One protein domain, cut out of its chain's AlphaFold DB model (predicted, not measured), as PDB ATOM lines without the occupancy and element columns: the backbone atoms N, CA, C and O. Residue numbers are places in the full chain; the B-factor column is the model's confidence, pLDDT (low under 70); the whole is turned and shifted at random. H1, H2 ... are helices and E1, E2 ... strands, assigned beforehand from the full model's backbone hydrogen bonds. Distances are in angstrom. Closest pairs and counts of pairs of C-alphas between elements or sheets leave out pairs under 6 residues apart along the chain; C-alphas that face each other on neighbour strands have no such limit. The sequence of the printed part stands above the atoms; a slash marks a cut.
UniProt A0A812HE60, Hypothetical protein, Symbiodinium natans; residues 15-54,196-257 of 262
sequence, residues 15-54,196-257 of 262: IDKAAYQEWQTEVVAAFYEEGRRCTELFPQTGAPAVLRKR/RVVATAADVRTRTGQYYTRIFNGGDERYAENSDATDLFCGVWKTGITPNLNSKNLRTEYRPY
ATOM      1  N   ILE A  15     -28.955 -15.782   2.075       96.94
ATOM      2  CA  ILE A  15     -28.081 -16.281   1.014       96.94
ATOM      3  C   ILE A  15     -28.700 -16.050  -0.365       96.94
ATOM      4  O   ILE A  15     -29.926 -16.021  -0.533       96.94
ATOM      5  N   ASP A  16     -27.828 -15.906  -1.357       97.38
ATOM      6  CA  ASP A  16     -28.218 -15.815  -2.756       97.38
ATOM      7  C   ASP A  16     -28.584 -17.193  -3.339       97.38
ATOM      8  O   ASP A  16     -28.531 -18.244  -2.689       97.38
ATOM      9  N   LYS A  17     -29.005 -17.186  -4.600       97.06
ATOM     10  CA  LYS A  17     -29.415 -18.388  -5.324       97.06
ATOM     11  C   LYS A  17     -28.274 -19.357  -5.604       97.06
ATOM     12  O   LYS A  17     -28.534 -20.556  -5.637       97.06
ATOM     13  N   ALA A  18     -27.054 -18.871  -5.826       97.69
ATOM     14  CA  ALA A  18     -25.915 -19.731  -6.130       97.69
ATOM     15  C   ALA A  18     -25.533 -20.546  -4.889       97.69
ATOM     16  O   ALA A  18     -25.519 -21.775  -4.943       97.69
ATOM     17  N   ALA A  19     -25.384 -19.876  -3.745       97.12
ATOM     18  CA  ALA A  19     -25.158 -20.522  -2.458       97.12
ATOM     19  C   ALA A  19     -26.301 -21.487  -2.094       97.12
ATOM     20  O   ALA A  19     -26.066 -22.597  -1.615       97.12
ATOM     21  N   TYR A  20     -27.555 -21.113  -2.376       97.44
ATOM     22  CA  TYR A  20     -28.688 -22.016  -2.167       97.44
ATOM     23  C   TYR A  20     -28.619 -23.270  -3.051       97.44
ATOM     24  O   TYR A  20     -28.980 -24.353  -2.599       97.44
ATOM     25  N   GLN A  21     -28.189 -23.146  -4.309       97.81
ATOM     26  CA  GLN A  21     -28.063 -24.278  -5.233       97.81
ATOM     27  C   GLN A  21     -26.939 -25.239  -4.826       97.81
ATOM     28  O   GLN A  21     -27.099 -26.456  -4.967       97.81
ATOM     29  N   GLU A  22     -25.839 -24.713  -4.285       97.88
ATOM     30  CA  GLU A  22     -24.775 -25.519  -3.678       97.88
ATOM     31  C   GLU A  22     -25.323 -26.314  -2.488       97.88
ATOM     32  O   GLU A  22     -25.286 -27.546  -2.505       97.88
ATOM     33  N   TRP A  23     -25.968 -25.638  -1.531       97.88
ATOM     34  CA  TRP A  23     -26.610 -26.301  -0.391       97.88
ATOM     35  C   TRP A  23     -27.675 -27.320  -0.821       97.88
ATOM     36  O   TRP A  23     -27.712 -28.439  -0.316       97.88
ATOM     37  N   GLN A  24     -28.520 -26.986  -1.800       98.38
ATOM     38  CA  GLN A  24     -29.507 -27.913  -2.357       98.38
ATOM     39  C   GLN A  24     -28.841 -29.194  -2.867       98.38
ATOM     40  O   GLN A  24     -29.374 -30.283  -2.655       98.38
ATOM     41  N   THR A  25     -27.691 -29.078  -3.532       98.25
ATOM     42  CA  THR A  25     -26.947 -30.234  -4.046       98.25
ATOM     43  C   THR A  25     -26.451 -31.121  -2.905       98.25
ATOM     44  O   THR A  25     -26.596 -32.341  -2.982       98.25
ATOM     45  N   GLU A  26     -25.948 -30.527  -1.820       98.19
ATOM     46  CA  GLU A  26     -25.547 -31.263  -0.615       98.19
ATOM     47  C   GLU A  26     -26.726 -31.995   0.036       98.19
ATOM     48  O   GLU A  26     -26.618 -33.177   0.365       98.19
ATOM     49  N   VAL A  27     -27.879 -31.329   0.176       98.50
ATOM     50  CA  VAL A  27     -29.093 -31.943   0.737       98.50
ATOM     51  C   VAL A  27     -29.575 -33.101  -0.137       98.50
ATOM     52  O   VAL A  27     -29.881 -34.175   0.379       98.50
ATOM     53  N   VAL A  28     -29.620 -32.921  -1.460       98.44
ATOM     54  CA  VAL A  28     -30.010 -33.995  -2.387       98.44
ATOM     55  C   VAL A  28     -29.059 -35.183  -2.253       98.44
ATOM     56  O   VAL A  28     -29.530 -36.304  -2.076       98.44
ATOM     57  N   ALA A  29     -27.745 -34.954  -2.256       98.00
ATOM     58  CA  ALA A  29     -26.753 -36.017  -2.109       98.00
ATOM     59  C   ALA A  29     -26.853 -36.756  -0.762       98.00
ATOM     60  O   ALA A  29     -26.582 -37.953  -0.696       98.00
ATOM     61  N   ALA A  30     -27.246 -36.059   0.308       97.62
ATOM     62  CA  ALA A  30     -27.347 -36.633   1.645       97.62
ATOM     63  C   ALA A  30     -28.626 -37.456   1.883       97.62
ATOM     64  O   ALA A  30     -28.601 -38.370   2.709       97.62
ATOM     65  N   PHE A  31     -29.736 -37.122   1.215       97.81
ATOM     66  CA  PHE A  31     -31.056 -37.662   1.563       97.81
ATOM     67  C   PHE A  31     -31.800 -38.351   0.427       97.81
ATOM     68  O   PHE A  31     -32.661 -39.181   0.713       97.81
ATOM     69  N   TYR A  32     -31.546 -38.007  -0.835       97.75
ATOM     70  CA  TYR A  32     -32.310 -38.595  -1.926       97.75
ATOM     71  C   TYR A  32     -31.976 -40.080  -2.095       97.75
ATOM     72  O   TYR A  32     -30.816 -40.464  -2.232       97.75
ATOM     73  N   GLU A  33     -33.017 -40.902  -2.164       94.94
ATOM     74  CA  GLU A  33     -32.942 -42.300  -2.567       94.94
ATOM     75  C   GLU A  33     -33.983 -42.563  -3.664       94.94
ATOM     76  O   GLU A  33     -35.063 -41.987  -3.648       94.94
ATOM     77  N   GLU A  34     -33.653 -43.401  -4.651       93.38
ATOM     78  CA  GLU A  34     -34.572 -43.750  -5.754       93.38
ATOM     79  C   GLU A  34     -35.565 -44.857  -5.330       93.38
ATOM     80  O   GLU A  34     -36.652 -44.998  -5.892       93.38
ATOM     81  N   GLY A  35     -35.183 -45.663  -4.332       91.75
ATOM     82  CA  GLY A  35     -35.946 -46.818  -3.869       91.75
ATOM     83  C   GLY A  35     -37.282 -46.429  -3.239       91.75
ATOM     84  O   GLY A  35     -37.364 -45.529  -2.407       91.75
ATOM     85  N   ARG A  36     -38.346 -47.149  -3.604       92.25
ATOM     86  CA  ARG A  36     -39.649 -47.037  -2.941       92.25
ATOM     87  C   ARG A  36     -39.645 -47.917  -1.699       92.25
ATOM     88  O   ARG A  36     -39.212 -49.063  -1.760       92.25
ATOM     89  N   ARG A  37     -40.150 -47.397  -0.582       91.69
ATOM     90  CA  ARG A  37     -40.398 -48.179   0.634       91.69
ATOM     91  C   ARG A  37     -41.553 -47.594   1.427       91.69
ATOM     92  O   ARG A  37     -41.794 -46.391   1.383       91.69
ATOM     93  N   CYS A  38     -42.258 -48.458   2.147       93.38
ATOM     94  CA  CYS A  38     -43.331 -48.049   3.041       93.38
ATOM     95  C   CYS A  38     -42.735 -47.321   4.253       93.38
ATOM     96  O   CYS A  38     -41.920 -47.884   4.985       93.38
ATOM     97  N   THR A  39     -43.144 -46.074   4.466       95.38
ATOM     98  CA  THR A  39     -42.794 -45.275   5.646       95.38
ATOM     99  C   THR A  39     -44.032 -44.582   6.186       95.38
ATOM    100  O   THR A  39     -45.012 -44.399   5.470       95.38
ATOM    101  N   GLU A  40     -43.959 -44.112   7.426       95.38
ATOM    102  CA  GLU A  40     -44.960 -43.190   7.960       95.38
ATOM    103  C   GLU A  40     -45.008 -41.881   7.157       95.38
ATOM    104  O   GLU A  40     -44.036 -41.496   6.502       95.38
ATOM    105  N   LEU A  41     -46.147 -41.180   7.227       95.50
ATOM    106  CA  LEU A  41     -46.330 -39.882   6.564       95.50
ATOM    107  C   LEU A  41     -45.382 -38.809   7.120       95.50
ATOM    108  O   LEU A  41     -44.906 -37.952   6.379       95.50
ATOM    109  N   PHE A  42     -45.148 -38.835   8.431       97.06
ATOM    110  CA  PHE A  42     -44.285 -37.878   9.114       97.06
ATOM    111  C   PHE A  42     -42.914 -38.507   9.358       97.06
ATOM    112  O   PHE A  42     -42.854 -39.552  10.014       97.06
ATOM    113  N   PRO A  43     -41.817 -37.893   8.878       96.12
ATOM    114  CA  PRO A  43     -40.484 -38.366   9.215       96.12
ATOM    115  C   PRO A  43     -40.195 -38.147  10.699       96.12
ATOM    116  O   PRO A  43     -40.702 -37.211  11.323       96.12
ATOM    117  N   GLN A  44     -39.334 -38.997  11.246       93.50
ATOM    118  CA  GLN A  44     -38.759 -38.820  12.574       93.50
ATOM    119  C   GLN A  44     -37.288 -38.442  12.424       93.50
ATOM    120  O   GLN A  44     -36.665 -38.747  11.409       93.50
ATOM    121  N   THR A  45     -36.713 -37.786  13.430       90.81
ATOM    122  CA  THR A  45     -35.279 -37.472  13.426       90.81
ATOM    123  C   THR A  45     -34.458 -38.757  13.308       90.81
ATOM    124  O   THR A  45     -34.682 -39.720  14.039       90.81
ATOM    125  N   GLY A  46     -33.531 -38.777  12.356       93.69
ATOM    126  CA  GLY A  46     -32.738 -39.936  11.953       93.69
ATOM    127  C   GLY A  46     -33.455 -40.914  11.015       93.69
ATOM    128  O   GLY A  46     -32.817 -41.847  10.529       93.69
ATOM    129  N   ALA A  47     -34.743 -40.709  10.724       95.06
ATOM    130  CA  ALA A  47     -35.571 -41.597   9.911       95.06
ATOM    131  C   ALA A  47     -36.428 -40.812   8.892       95.06
ATOM    132  O   ALA A  47     -37.609 -40.537   9.142       95.06
ATOM    133  N   PRO A  48     -35.857 -40.473   7.717       96.94
ATOM    134  CA  PRO A  48     -36.593 -39.842   6.626       96.94
ATOM    135  C   PRO A  48     -37.733 -40.721   6.100       96.94
ATOM    136  O   PRO A  48     -37.620 -41.953   6.030       96.94
ATOM    137  N   ALA A  49     -38.811 -40.066   5.675       97.75
ATOM    138  CA  ALA A  49     -39.975 -40.691   5.061       97.75
ATOM    139  C   ALA A  49     -39.817 -40.745   3.537       97.75
ATOM    140  O   ALA A  49     -39.328 -39.798   2.928       97.75
ATOM    141  N   VAL A  50     -40.267 -41.827   2.908       97.56
ATOM    142  CA  VAL A  50     -40.272 -42.004   1.453       97.56
ATOM    143  C   VAL A  50     -41.713 -41.978   0.984       97.56
ATOM    144  O   VAL A  50     -42.502 -42.870   1.288       97.56
ATOM    145  N   LEU A  51     -42.071 -40.920   0.267       97.31
ATOM    146  CA  LEU A  51     -43.452 -40.557  -0.006       97.31
ATOM    147  C   LEU A  51     -43.685 -40.328  -1.502       97.31
ATOM    148  O   LEU A  51     -42.775 -40.070  -2.297       97.31
ATOM    149  N   ARG A  52     -44.959 -40.392  -1.871       95.44
ATOM    150  CA  ARG A  52     -45.504 -39.917  -3.137       95.44
ATOM    151  C   ARG A  52     -46.140 -38.566  -2.888       95.44
ATOM    152  O   ARG A  52     -47.024 -38.454  -2.038       95.44
ATOM    153  N   LYS A  53     -45.714 -37.544  -3.617       95.25
ATOM    154  CA  LYS A  53     -46.418 -36.268  -3.656       95.25
ATOM    155  C   LYS A  53     -47.474 -36.329  -4.757       95.25
ATOM    156  O   LYS A  53     -47.138 -36.531  -5.921       95.25
ATOM    157  N   ARG A  54     -48.735 -36.134  -4.384       93.81
ATOM    158  CA  ARG A  54     -49.905 -36.123  -5.262       93.81
ATOM    159  C   ARG A  54     -50.634 -34.799  -5.078       93.81
ATOM    160  O   ARG A  54     -51.114 -34.486  -3.990       93.81
ATOM    161  N   ARG A 196     -40.679 -38.393  -3.478       97.75
ATOM    162  CA  ARG A 196     -40.072 -37.470  -2.522       97.75
ATOM    163  C   ARG A 196     -39.539 -38.222  -1.309       97.75
ATOM    164  O   ARG A 196     -40.276 -38.978  -0.683       97.75
ATOM    165  N   VAL A 197     -38.305 -37.924  -0.919       98.19
ATOM    166  CA  VAL A 197     -37.812 -38.223   0.430       98.19
ATOM    167  C   VAL A 197     -38.067 -36.999   1.294       98.19
ATOM    168  O   VAL A 197     -37.697 -35.897   0.911       98.19
ATOM    169  N   VAL A 198     -38.712 -37.153   2.441       98.44
ATOM    170  CA  VAL A 198     -38.985 -36.052   3.364       98.44
ATOM    171  C   VAL A 198     -38.144 -36.234   4.618       98.44
ATOM    172  O   VAL A 198     -38.289 -37.225   5.331       98.44
ATOM    173  N   ALA A 199     -37.268 -35.269   4.888       98.12
ATOM    174  CA  ALA A 199     -36.420 -35.223   6.076       98.12
ATOM    175  C   ALA A 199     -36.885 -34.123   7.040       98.12
ATOM    176  O   ALA A 199     -37.513 -33.143   6.629       98.12
ATOM    177  N   THR A 200     -36.565 -34.268   8.327       98.00
ATOM    178  CA  THR A 200     -36.792 -33.191   9.302       98.00
ATOM    179  C   THR A 200     -35.768 -32.068   9.108       98.00
ATOM    180  O   THR A 200     -34.642 -32.320   8.668       98.00
ATOM    181  N   ALA A 201     -36.115 -30.829   9.473       97.31
ATOM    182  CA  ALA A 201     -35.145 -29.728   9.470       97.31
ATOM    183  C   ALA A 201     -33.914 -30.021  10.353       97.31
ATOM    184  O   ALA A 201     -32.794 -29.642  10.011       97.31
ATOM    185  N   ALA A 202     -34.108 -30.750  11.459       96.94
ATOM    186  CA  ALA A 202     -33.028 -31.193  12.336       96.94
ATOM    187  C   ALA A 202     -32.030 -32.106  11.609       96.94
ATOM    188  O   ALA A 202     -30.830 -31.849  11.671       96.94
ATOM    189  N   ASP A 203     -32.511 -33.109  10.868       97.69
ATOM    190  CA  ASP A 203     -31.635 -34.022  10.125       97.69
ATOM    191  C   ASP A 203     -30.818 -33.281   9.071       97.69
ATOM    192  O   ASP A 203     -29.609 -33.487   8.951       97.69
ATOM    193  N   VAL A 204     -31.468 -32.392   8.317       98.00
ATOM    194  CA  VAL A 204     -30.801 -31.595   7.282       98.00
ATOM    195  C   VAL A 204     -29.717 -30.709   7.895       98.00
ATOM    196  O   VAL A 204     -28.595 -30.683   7.384       98.00
ATOM    197  N   ARG A 205     -30.005 -30.064   9.032       96.81
ATOM    198  CA  ARG A 205     -29.026 -29.262   9.774       96.81
ATOM    199  C   ARG A 205     -27.865 -30.111  10.285       96.81
ATOM    200  O   ARG A 205     -26.718 -29.708  10.155       96.81
ATOM    201  N   THR A 206     -28.126 -31.308  10.806       96.81
ATOM    202  CA  THR A 206     -27.066 -32.234  11.235       96.81
ATOM    203  C   THR A 206     -26.167 -32.665  10.075       96.81
ATOM    204  O   THR A 206     -24.970 -32.854  10.277       96.81
ATOM    205  N   ARG A 207     -26.714 -32.820   8.863       97.06
ATOM    206  CA  ARG A 207     -25.950 -33.262   7.685       97.06
ATOM    207  C   ARG A 207     -25.195 -32.147   6.970       97.06
ATOM    208  O   ARG A 207     -24.104 -32.411   6.481       97.06
ATOM    209  N   THR A 208     -25.764 -30.948   6.903       96.38
ATOM    210  CA  THR A 208     -25.227 -29.830   6.098       96.38
ATOM    211  C   THR A 208     -24.726 -28.657   6.945       96.38
ATOM    212  O   THR A 208     -24.222 -27.670   6.428       96.38
ATOM    213  N   GLY A 209     -24.874 -28.736   8.269       95.56
ATOM    214  CA  GLY A 209     -24.522 -27.673   9.211       95.56
ATOM    215  C   GLY A 209     -25.570 -26.564   9.334       95.56
ATOM    216  O   GLY A 209     -25.564 -25.860  10.339       95.56
ATOM    217  N   GLN A 210     -26.479 -26.417   8.364       95.81
ATOM    218  CA  GLN A 210     -27.478 -25.344   8.320       95.81
ATOM    219  C   GLN A 210     -28.836 -25.840   7.807       95.81
ATOM    220  O   GLN A 210     -28.953 -26.924   7.236       95.81
ATOM    221  N   TYR A 211     -29.880 -25.035   7.999       97.44
ATOM    222  CA  TYR A 211     -31.177 -25.252   7.365       97.44
ATOM    223  C   TYR A 211     -31.679 -23.945   6.772       97.44
ATOM    224  O   TYR A 211     -31.834 -22.972   7.500       97.44
ATOM    225  N   TYR A 212     -31.955 -23.917   5.470       97.62
ATOM    226  CA  TYR A 212     -32.418 -22.703   4.805       97.62
ATOM    227  C   TYR A 212     -33.878 -22.808   4.371       97.62
ATOM    228  O   TYR A 212     -34.283 -23.799   3.764       97.62
ATOM    229  N   THR A 213     -34.655 -21.751   4.598       96.81
ATOM    230  CA  THR A 213     -36.010 -21.590   4.053       96.81
ATOM    231  C   THR A 213     -36.000 -20.648   2.857       96.81
ATOM    232  O   THR A 213     -35.319 -19.625   2.850       96.81
ATOM    233  N   ARG A 214     -36.768 -20.981   1.817       95.44
ATOM    234  CA  ARG A 214     -36.912 -20.153   0.616       95.44
ATOM    235  C   ARG A 214     -37.674 -18.868   0.918       95.44
ATOM    236  O   ARG A 214     -38.730 -18.910   1.548       95.44
ATOM    237  N   ILE A 215     -37.179 -17.765   0.356       93.00
ATOM    238  CA  ILE A 215     -37.862 -16.474   0.290       93.00
ATOM    239  C   ILE A 215     -38.440 -16.327  -1.124       93.00
ATOM    240  O   ILE A 215     -37.708 -16.163  -2.101       93.00
ATOM    241  N   PHE A 216     -39.766 -16.397  -1.260       83.38
ATOM    242  CA  PHE A 216     -40.416 -16.399  -2.581       83.38
ATOM    243  C   PHE A 216     -40.398 -15.030  -3.284       83.38
ATOM    244  O   PHE A 216     -40.348 -14.986  -4.509       83.38
ATOM    245  N   ASN A 217     -40.338 -13.929  -2.524       82.31
ATOM    246  CA  ASN A 217     -40.371 -12.554  -3.049       82.31
ATOM    247  C   ASN A 217     -39.023 -11.813  -2.943       82.31
ATOM    248  O   ASN A 217     -38.979 -10.594  -3.084       82.31
ATOM    249  N   GLY A 218     -37.926 -12.520  -2.656       82.38
ATOM    250  CA  GLY A 218     -36.614 -11.905  -2.412       82.38
ATOM    251  C   GLY A 218     -35.723 -11.747  -3.650       82.38
ATOM    252  O   GLY A 218     -34.720 -11.040  -3.593       82.38
ATOM    253  N   GLY A 219     -36.080 -12.369  -4.777       89.88
ATOM    254  CA  GLY A 219     -35.220 -12.418  -5.965       89.88
ATOM    255  C   GLY A 219     -33.982 -13.305  -5.775       89.88
ATOM    256  O   GLY A 219     -33.878 -14.048  -4.800       89.88
ATOM    257  N   ASP A 220     -33.053 -13.251  -6.731       94.00
ATOM    258  CA  ASP A 220     -31.870 -14.126  -6.748       94.00
ATOM    259  C   ASP A 220     -30.817 -13.735  -5.685       94.00
ATOM    260  O   ASP A 220     -30.071 -14.602  -5.240       94.00
ATOM    261  N   GLU A 221     -30.794 -12.480  -5.219       93.50
ATOM    262  CA  GLU A 221     -29.859 -11.987  -4.185       93.50
ATOM    263  C   GLU A 221     -30.315 -12.292  -2.750       93.50
ATOM    264  O   GLU A 221     -29.501 -12.389  -1.836       93.50
ATOM    265  N   ARG A 222     -31.627 -12.444  -2.537       94.94
ATOM    266  CA  ARG A 222     -32.222 -12.804  -1.241       94.94
ATOM    267  C   ARG A 222     -33.066 -14.052  -1.410       94.94
ATOM    268  O   ARG A 222     -34.287 -14.027  -1.269       94.94
ATOM    269  N   TYR A 223     -32.403 -15.133  -1.790       95.62
ATOM    270  CA  TYR A 223     -33.071 -16.340  -2.246       95.62
ATOM    271  C   TYR A 223     -33.523 -17.219  -1.076       95.62
ATOM    272  O   TYR A 223     -34.611 -17.800  -1.104       95.62
ATOM    273  N   ALA A 224     -32.726 -17.322  -0.021       97.31
ATOM    274  CA  ALA A 224     -33.095 -18.086   1.161       97.31
ATOM    275  C   ALA A 224     -32.511 -17.461   2.423       97.31
ATOM    276  O   ALA A 224     -31.593 -16.652   2.352       97.31
ATOM    277  N   GLU A 225     -33.042 -17.833   3.576       96.69
ATOM    278  CA  GLU A 225     -32.545 -17.399   4.881       96.69
ATOM    279  C   GLU A 225     -32.292 -18.601   5.772       96.69
ATOM    280  O   GLU A 225     -32.987 -19.617   5.670       96.69
ATOM    281  N   ASN A 226     -31.271 -18.496   6.619       96.31
ATOM    282  CA  ASN A 226     -31.027 -19.503   7.636       96.31
ATOM    283  C   ASN A 226     -32.202 -19.535   8.620       96.31
ATOM    284  O   ASN A 226     -32.705 -18.489   9.030       96.31
ATOM    285  N   SER A 227     -32.642 -20.734   8.979       94.75
ATOM    286  CA  SER A 227     -33.848 -20.966   9.753       94.75
ATOM    287  C   SER A 227     -33.598 -21.945  10.893       94.75
ATOM    288  O   SER A 227     -33.151 -23.080  10.703       94.75
ATOM    289  N   ASP A 228     -33.991 -21.522  12.090       92.75
ATOM    290  CA  ASP A 228     -34.010 -22.347  13.300       92.75
ATOM    291  C   ASP A 228     -35.351 -23.065  13.504       92.75
ATOM    292  O   ASP A 228     -35.602 -23.647  14.562       92.75
ATOM    293  N   ALA A 229     -36.230 -23.051  12.495       90.81
ATOM    294  CA  ALA A 229     -37.518 -23.720  12.579       90.81
ATOM    295  C   ALA A 229     -37.348 -25.222  12.869       90.81
ATOM    296  O   ALA A 229     -36.456 -25.901  12.343       90.81
ATOM    297  N   THR A 230     -38.225 -25.733  13.732       91.50
ATOM    298  CA  THR A 230     -38.225 -27.132  14.196       91.50
ATOM    299  C   THR A 230     -39.450 -27.907  13.718       91.50
ATOM    300  O   THR A 230     -39.464 -29.132  13.777       91.50
ATOM    301  N   ASP A 231     -40.454 -27.204  13.202       93.88
ATOM    302  CA  ASP A 231     -41.726 -27.717  12.694       93.88
ATOM    303  C   ASP A 231     -41.771 -27.819  11.158       93.88
ATOM    304  O   ASP A 231     -42.812 -28.153  10.580       93.88
ATOM    305  N   LEU A 232     -40.637 -27.553  10.500       96.75
ATOM    306  CA  LEU A 232     -40.472 -27.670   9.056       96.75
ATOM    307  C   LEU A 232     -39.812 -28.989   8.640       96.75
ATOM    308  O   LEU A 232     -39.029 -29.615   9.363       96.75
ATOM    309  N   PHE A 233     -40.114 -29.366   7.406       97.81
ATOM    310  CA  PHE A 233     -39.590 -30.524   6.709       97.81
ATOM    311  C   PHE A 233     -38.983 -30.103   5.370       97.81
ATOM    312  O   PHE A 233     -39.393 -29.114   4.754       97.81
ATOM    313  N   CYS A 234     -38.052 -30.917   4.881       98.19
ATOM    314  CA  CYS A 234     -37.455 -30.756   3.567       98.19
ATOM    315  C   CYS A 234     -37.852 -31.926   2.673       98.19
ATOM    316  O   CYS A 234     -37.470 -33.067   2.930       98.19
ATOM    317  N   GLY A 235     -38.635 -31.644   1.633       98.19
ATOM    318  CA  GLY A 235     -38.962 -32.619   0.598       98.19
ATOM    319  C   GLY A 235     -37.887 -32.613  -0.474       98.19
ATOM    320  O   GLY A 235     -37.669 -31.590  -1.108       98.19
ATOM    321  N   VAL A 236     -37.251 -33.749  -0.699       98.38
ATOM    322  CA  VAL A 236     -36.093 -33.937  -1.569       98.38
ATOM    323  C   VAL A 236     -36.491 -34.812  -2.751       98.38
ATOM    324  O   VAL A 236     -37.154 -35.837  -2.587       98.38
ATOM    325  N   TRP A 237     -36.085 -34.420  -3.953       97.31
ATOM    326  CA  TRP A 237     -36.139 -35.257  -5.150       97.31
ATOM    327  C   TRP A 237     -34.804 -35.227  -5.874       97.31
ATOM    328  O   TRP A 237     -33.900 -34.480  -5.514       97.31
ATOM    329  N   LYS A 238     -34.719 -36.014  -6.945       96.12
ATOM    330  CA  LYS A 238     -33.499 -36.270  -7.712       96.12
ATOM    331  C   LYS A 238     -32.651 -35.041  -8.038       96.12
ATOM    332  O   LYS A 238     -31.440 -35.157  -8.152       96.12
ATOM    333  N   THR A 239     -33.282 -33.889  -8.248       95.69
ATOM    334  CA  THR A 239     -32.616 -32.671  -8.725       95.69
ATOM    335  C   THR A 239     -32.928 -31.431  -7.892       95.69
ATOM    336  O   THR A 239     -32.523 -30.336  -8.278       95.69
ATOM    337  N   GLY A 240     -33.637 -31.554  -6.768       97.25
ATOM    338  CA  GLY A 240     -33.974 -30.382  -5.967       97.25
ATOM    339  C   GLY A 240     -34.703 -30.662  -4.664       97.25
ATOM    340  O   GLY A 240     -34.896 -31.814  -4.273       97.25
ATOM    341  N   ILE A 241     -35.075 -29.575  -3.981       98.00
ATOM    342  CA  ILE A 241     -35.695 -29.618  -2.654       98.00
ATOM    343  C   ILE A 241     -36.851 -28.621  -2.475       98.00
ATOM    344  O   ILE A 241     -36.997 -27.635  -3.195       98.00
ATOM    345  N   THR A 242     -37.697 -28.869  -1.478       96.94
ATOM    346  CA  THR A 242     -38.705 -27.943  -0.950       96.94
ATOM    347  C   THR A 242     -38.513 -27.858   0.566       96.94
ATOM    348  O   THR A 242     -38.986 -28.751   1.268       96.94
ATOM    349  N   PRO A 243     -37.818 -26.829   1.084       96.50
ATOM    350  CA  PRO A 243     -37.450 -26.765   2.500       96.50
ATOM    351  C   PRO A 243     -38.493 -26.062   3.389       96.50
ATOM    352  O   PRO A 243     -38.350 -26.006   4.605       96.50
ATOM    353  N   ASN A 244     -39.563 -25.516   2.811       95.56
ATOM    354  CA  ASN A 244     -40.620 -24.829   3.562       95.56
ATOM    355  C   ASN A 244     -41.838 -25.740   3.805       95.56
ATOM    356  O   ASN A 244     -42.947 -25.234   3.973       95.56
ATOM    357  N   LEU A 245     -41.683 -27.071   3.757       95.50
ATOM    358  CA  LEU A 245     -42.821 -27.962   3.990       95.50
ATOM    359  C   LEU A 245     -43.188 -27.948   5.468       95.50
ATOM    360  O   LEU A 245     -42.331 -28.099   6.328       95.50
ATOM    361  N   ASN A 246     -44.476 -27.843   5.757       93.94
ATOM    362  CA  ASN A 246     -45.013 -28.004   7.101       93.94
ATOM    363  C   ASN A 246     -45.975 -29.202   7.163       93.94
ATOM    364  O   ASN A 246     -46.258 -29.878   6.168       93.94
ATOM    365  N   SER A 247     -46.512 -29.463   8.354       94.06
ATOM    366  CA  SER A 247     -47.418 -30.592   8.580       94.06
ATOM    367  C   SER A 247     -48.704 -30.535   7.745       94.06
ATOM    368  O   SER A 247     -49.218 -31.588   7.359       94.06
ATOM    369  N   LYS A 248     -49.208 -29.335   7.420       90.69
ATOM    370  CA  LYS A 248     -50.367 -29.157   6.535       90.69
ATOM    371  C   LYS A 248     -50.031 -29.669   5.138       90.69
ATOM    372  O   LYS A 248     -50.785 -30.492   4.630       90.69
ATOM    373  N   ASN A 249     -48.883 -29.274   4.574       92.12
ATOM    374  CA  ASN A 249     -48.459 -29.743   3.250       92.12
ATOM    375  C   ASN A 249     -48.373 -31.271   3.186       92.12
ATOM    376  O   ASN A 249     -48.883 -31.865   2.241       92.12
ATOM    377  N   LEU A 250     -47.776 -31.915   4.199       94.50
ATOM    378  CA  LEU A 250     -47.667 -33.379   4.235       94.50
ATOM    379  C   LEU A 250     -49.045 -34.050   4.225       94.50
ATOM    380  O   LEU A 250     -49.294 -34.937   3.416       94.50
ATOM    381  N   ARG A 251     -49.980 -33.586   5.061       92.81
ATOM    382  CA  ARG A 251     -51.338 -34.157   5.121       92.81
ATOM    383  C   ARG A 251     -52.108 -33.982   3.813       92.81
ATOM    384  O   ARG A 251     -52.880 -34.863   3.438       92.81
ATOM    385  N   THR A 252     -51.915 -32.860   3.124       90.06
ATOM    386  CA  THR A 252     -52.714 -32.523   1.943       90.06
ATOM    387  C   THR A 252     -52.128 -33.035   0.633       90.06
ATOM    388  O   THR A 252     -52.891 -33.344  -0.274       90.06
ATOM    389  N   GLU A 253     -50.804 -33.144   0.515       93.44
ATOM    390  CA  GLU A 253     -50.141 -33.440  -0.764       93.44
ATOM    391  C   GLU A 253     -49.300 -34.718  -0.756       93.44
ATOM    392  O   GLU A 253     -48.859 -35.132  -1.820       93.44
ATOM    393  N   TYR A 254     -49.047 -35.355   0.393       95.06
ATOM    394  CA  TYR A 254     -48.131 -36.498   0.469       95.06
ATOM    395  C   TYR A 254     -48.821 -37.777   0.931       95.06
ATOM    396  O   TYR A 254     -49.727 -37.763   1.768       95.06
ATOM    397  N   ARG A 255     -48.372 -38.910   0.389       94.12
ATOM    398  CA  ARG A 255     -48.855 -40.252   0.722       94.12
ATOM    399  C   ARG A 255     -47.694 -41.221   0.913       94.12
ATOM    400  O   ARG A 255     -46.769 -41.208   0.101       94.12
ATOM    401  N   PRO A 256     -47.748 -42.097   1.927       94.69
ATOM    402  CA  PRO A 256     -46.903 -43.283   1.975       94.69
ATOM    403  C   PRO A 256     -47.012 -44.133   0.703       94.69
ATOM    404  O   PRO A 256     -48.047 -44.152   0.029       94.69
ATOM    405  N   TYR A 257     -45.947 -44.861   0.369       93.50
ATOM    406  CA  TYR A 257     -46.066 -45.992  -0.551       93.50
ATOM    407  C   TYR A 257     -46.823 -47.136   0.117       93.50
ATOM    408  O   TYR A 257     -46.658 -47.372   1.312       93.50
TER     409      TYR A 257
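Overview. This is residues 15 to 54 and 196 to 257 of the 262 residues of the protein "Hypothetical protein" of Symbiodinium natans (UniProt A0A812HE60). A strongly twisted, curled sheet of five strands has the long helix H1 across one face at its E6 and E5 end, with H1's residues 21 to 31 near the sheet and its residues 17 to 24 near a small hairpin, E3 and E4, whose strand E3 is next to E6. Two short helices, H2 and H3, sit beside the sheet's strands, and a long link without named elements runs from H1 to E1. The printed part has 102 residues with three named helices and seven named strands, in the order H1 E1 E2 H2 E3 E4 E5 E6 H3 E7, of the mixed class. The large sheet's order is E6 E5 E2 E1 E7, antiparallel throughout. The whole is compact, with a radius of gyration of the C-alphas of 12.9 A, yet elongated, spanning 39 by 25 by 22 A.

Arrangement. H1, residues 17 to 31, is on the sheet of E6, residues 240 to 245, E5, 233 to 237, E2, 196 to 200, E1, 49 to 53, and E7, 254 to 256. Its height over the sheet is 8.3 A, and it runs across the strands, at 90 degrees to E6 on the local plane; its closest C-alphas to E5 are those of Val 28 and Val 236, 6.1 A apart. E1 pairs staggered, with E2 over 49 to 51 (N 51 and O 196, 2.8 A) and with E7 over 51 to 53 (N 52 and O 255, 2.8 A). E5 is antiparallel to E2, with N 236 and O 197 at 2.7 A. E5 and E6 form a hairpin, with N 242 and O 235 at 2.7 A. H2, residues 201 to 208, touches H1 about perpendicular, at 82 degrees, the closest C-alphas being those of Val 27 and Val 204, 6.8 A apart. E3, 212 to 214, and E4, 224 to 226, form a hairpin, with N 213 and O 225 at 2.9 A; the closest C-alphas of E3 and E6 are those of Thr 213 and Pro 243, 5.6 A apart. H3, residues 247 to 253, stands at the sheet's level, only just, at 3.7 A, and is apart from H1 and H2. In H1, H2 and H3 every O i to N i+4 pair is within hydrogen-bond range.

Along the chain. H1 begins at C-alpha 17 (-29.415, -18.388, -5.324) and is 20.5 A long. E6 is 13.5 A, E5 13.2 A and E2 13.0 A long. E7 ends at C-alpha 256 (-46.903, -43.283, 1.975).

Size, cuts and confidence. The C-alphas farthest apart, of Cys 38 and Glu 221, are 39.2 A apart. Residues 55 to 195 are not printed; C-alphas 54 and 196 are 10.3 A apart across the cut. The link from H1 to E1 is long, 17 residues. The mean pLDDT of the printed part is 95.4, and no printed residue is under 70.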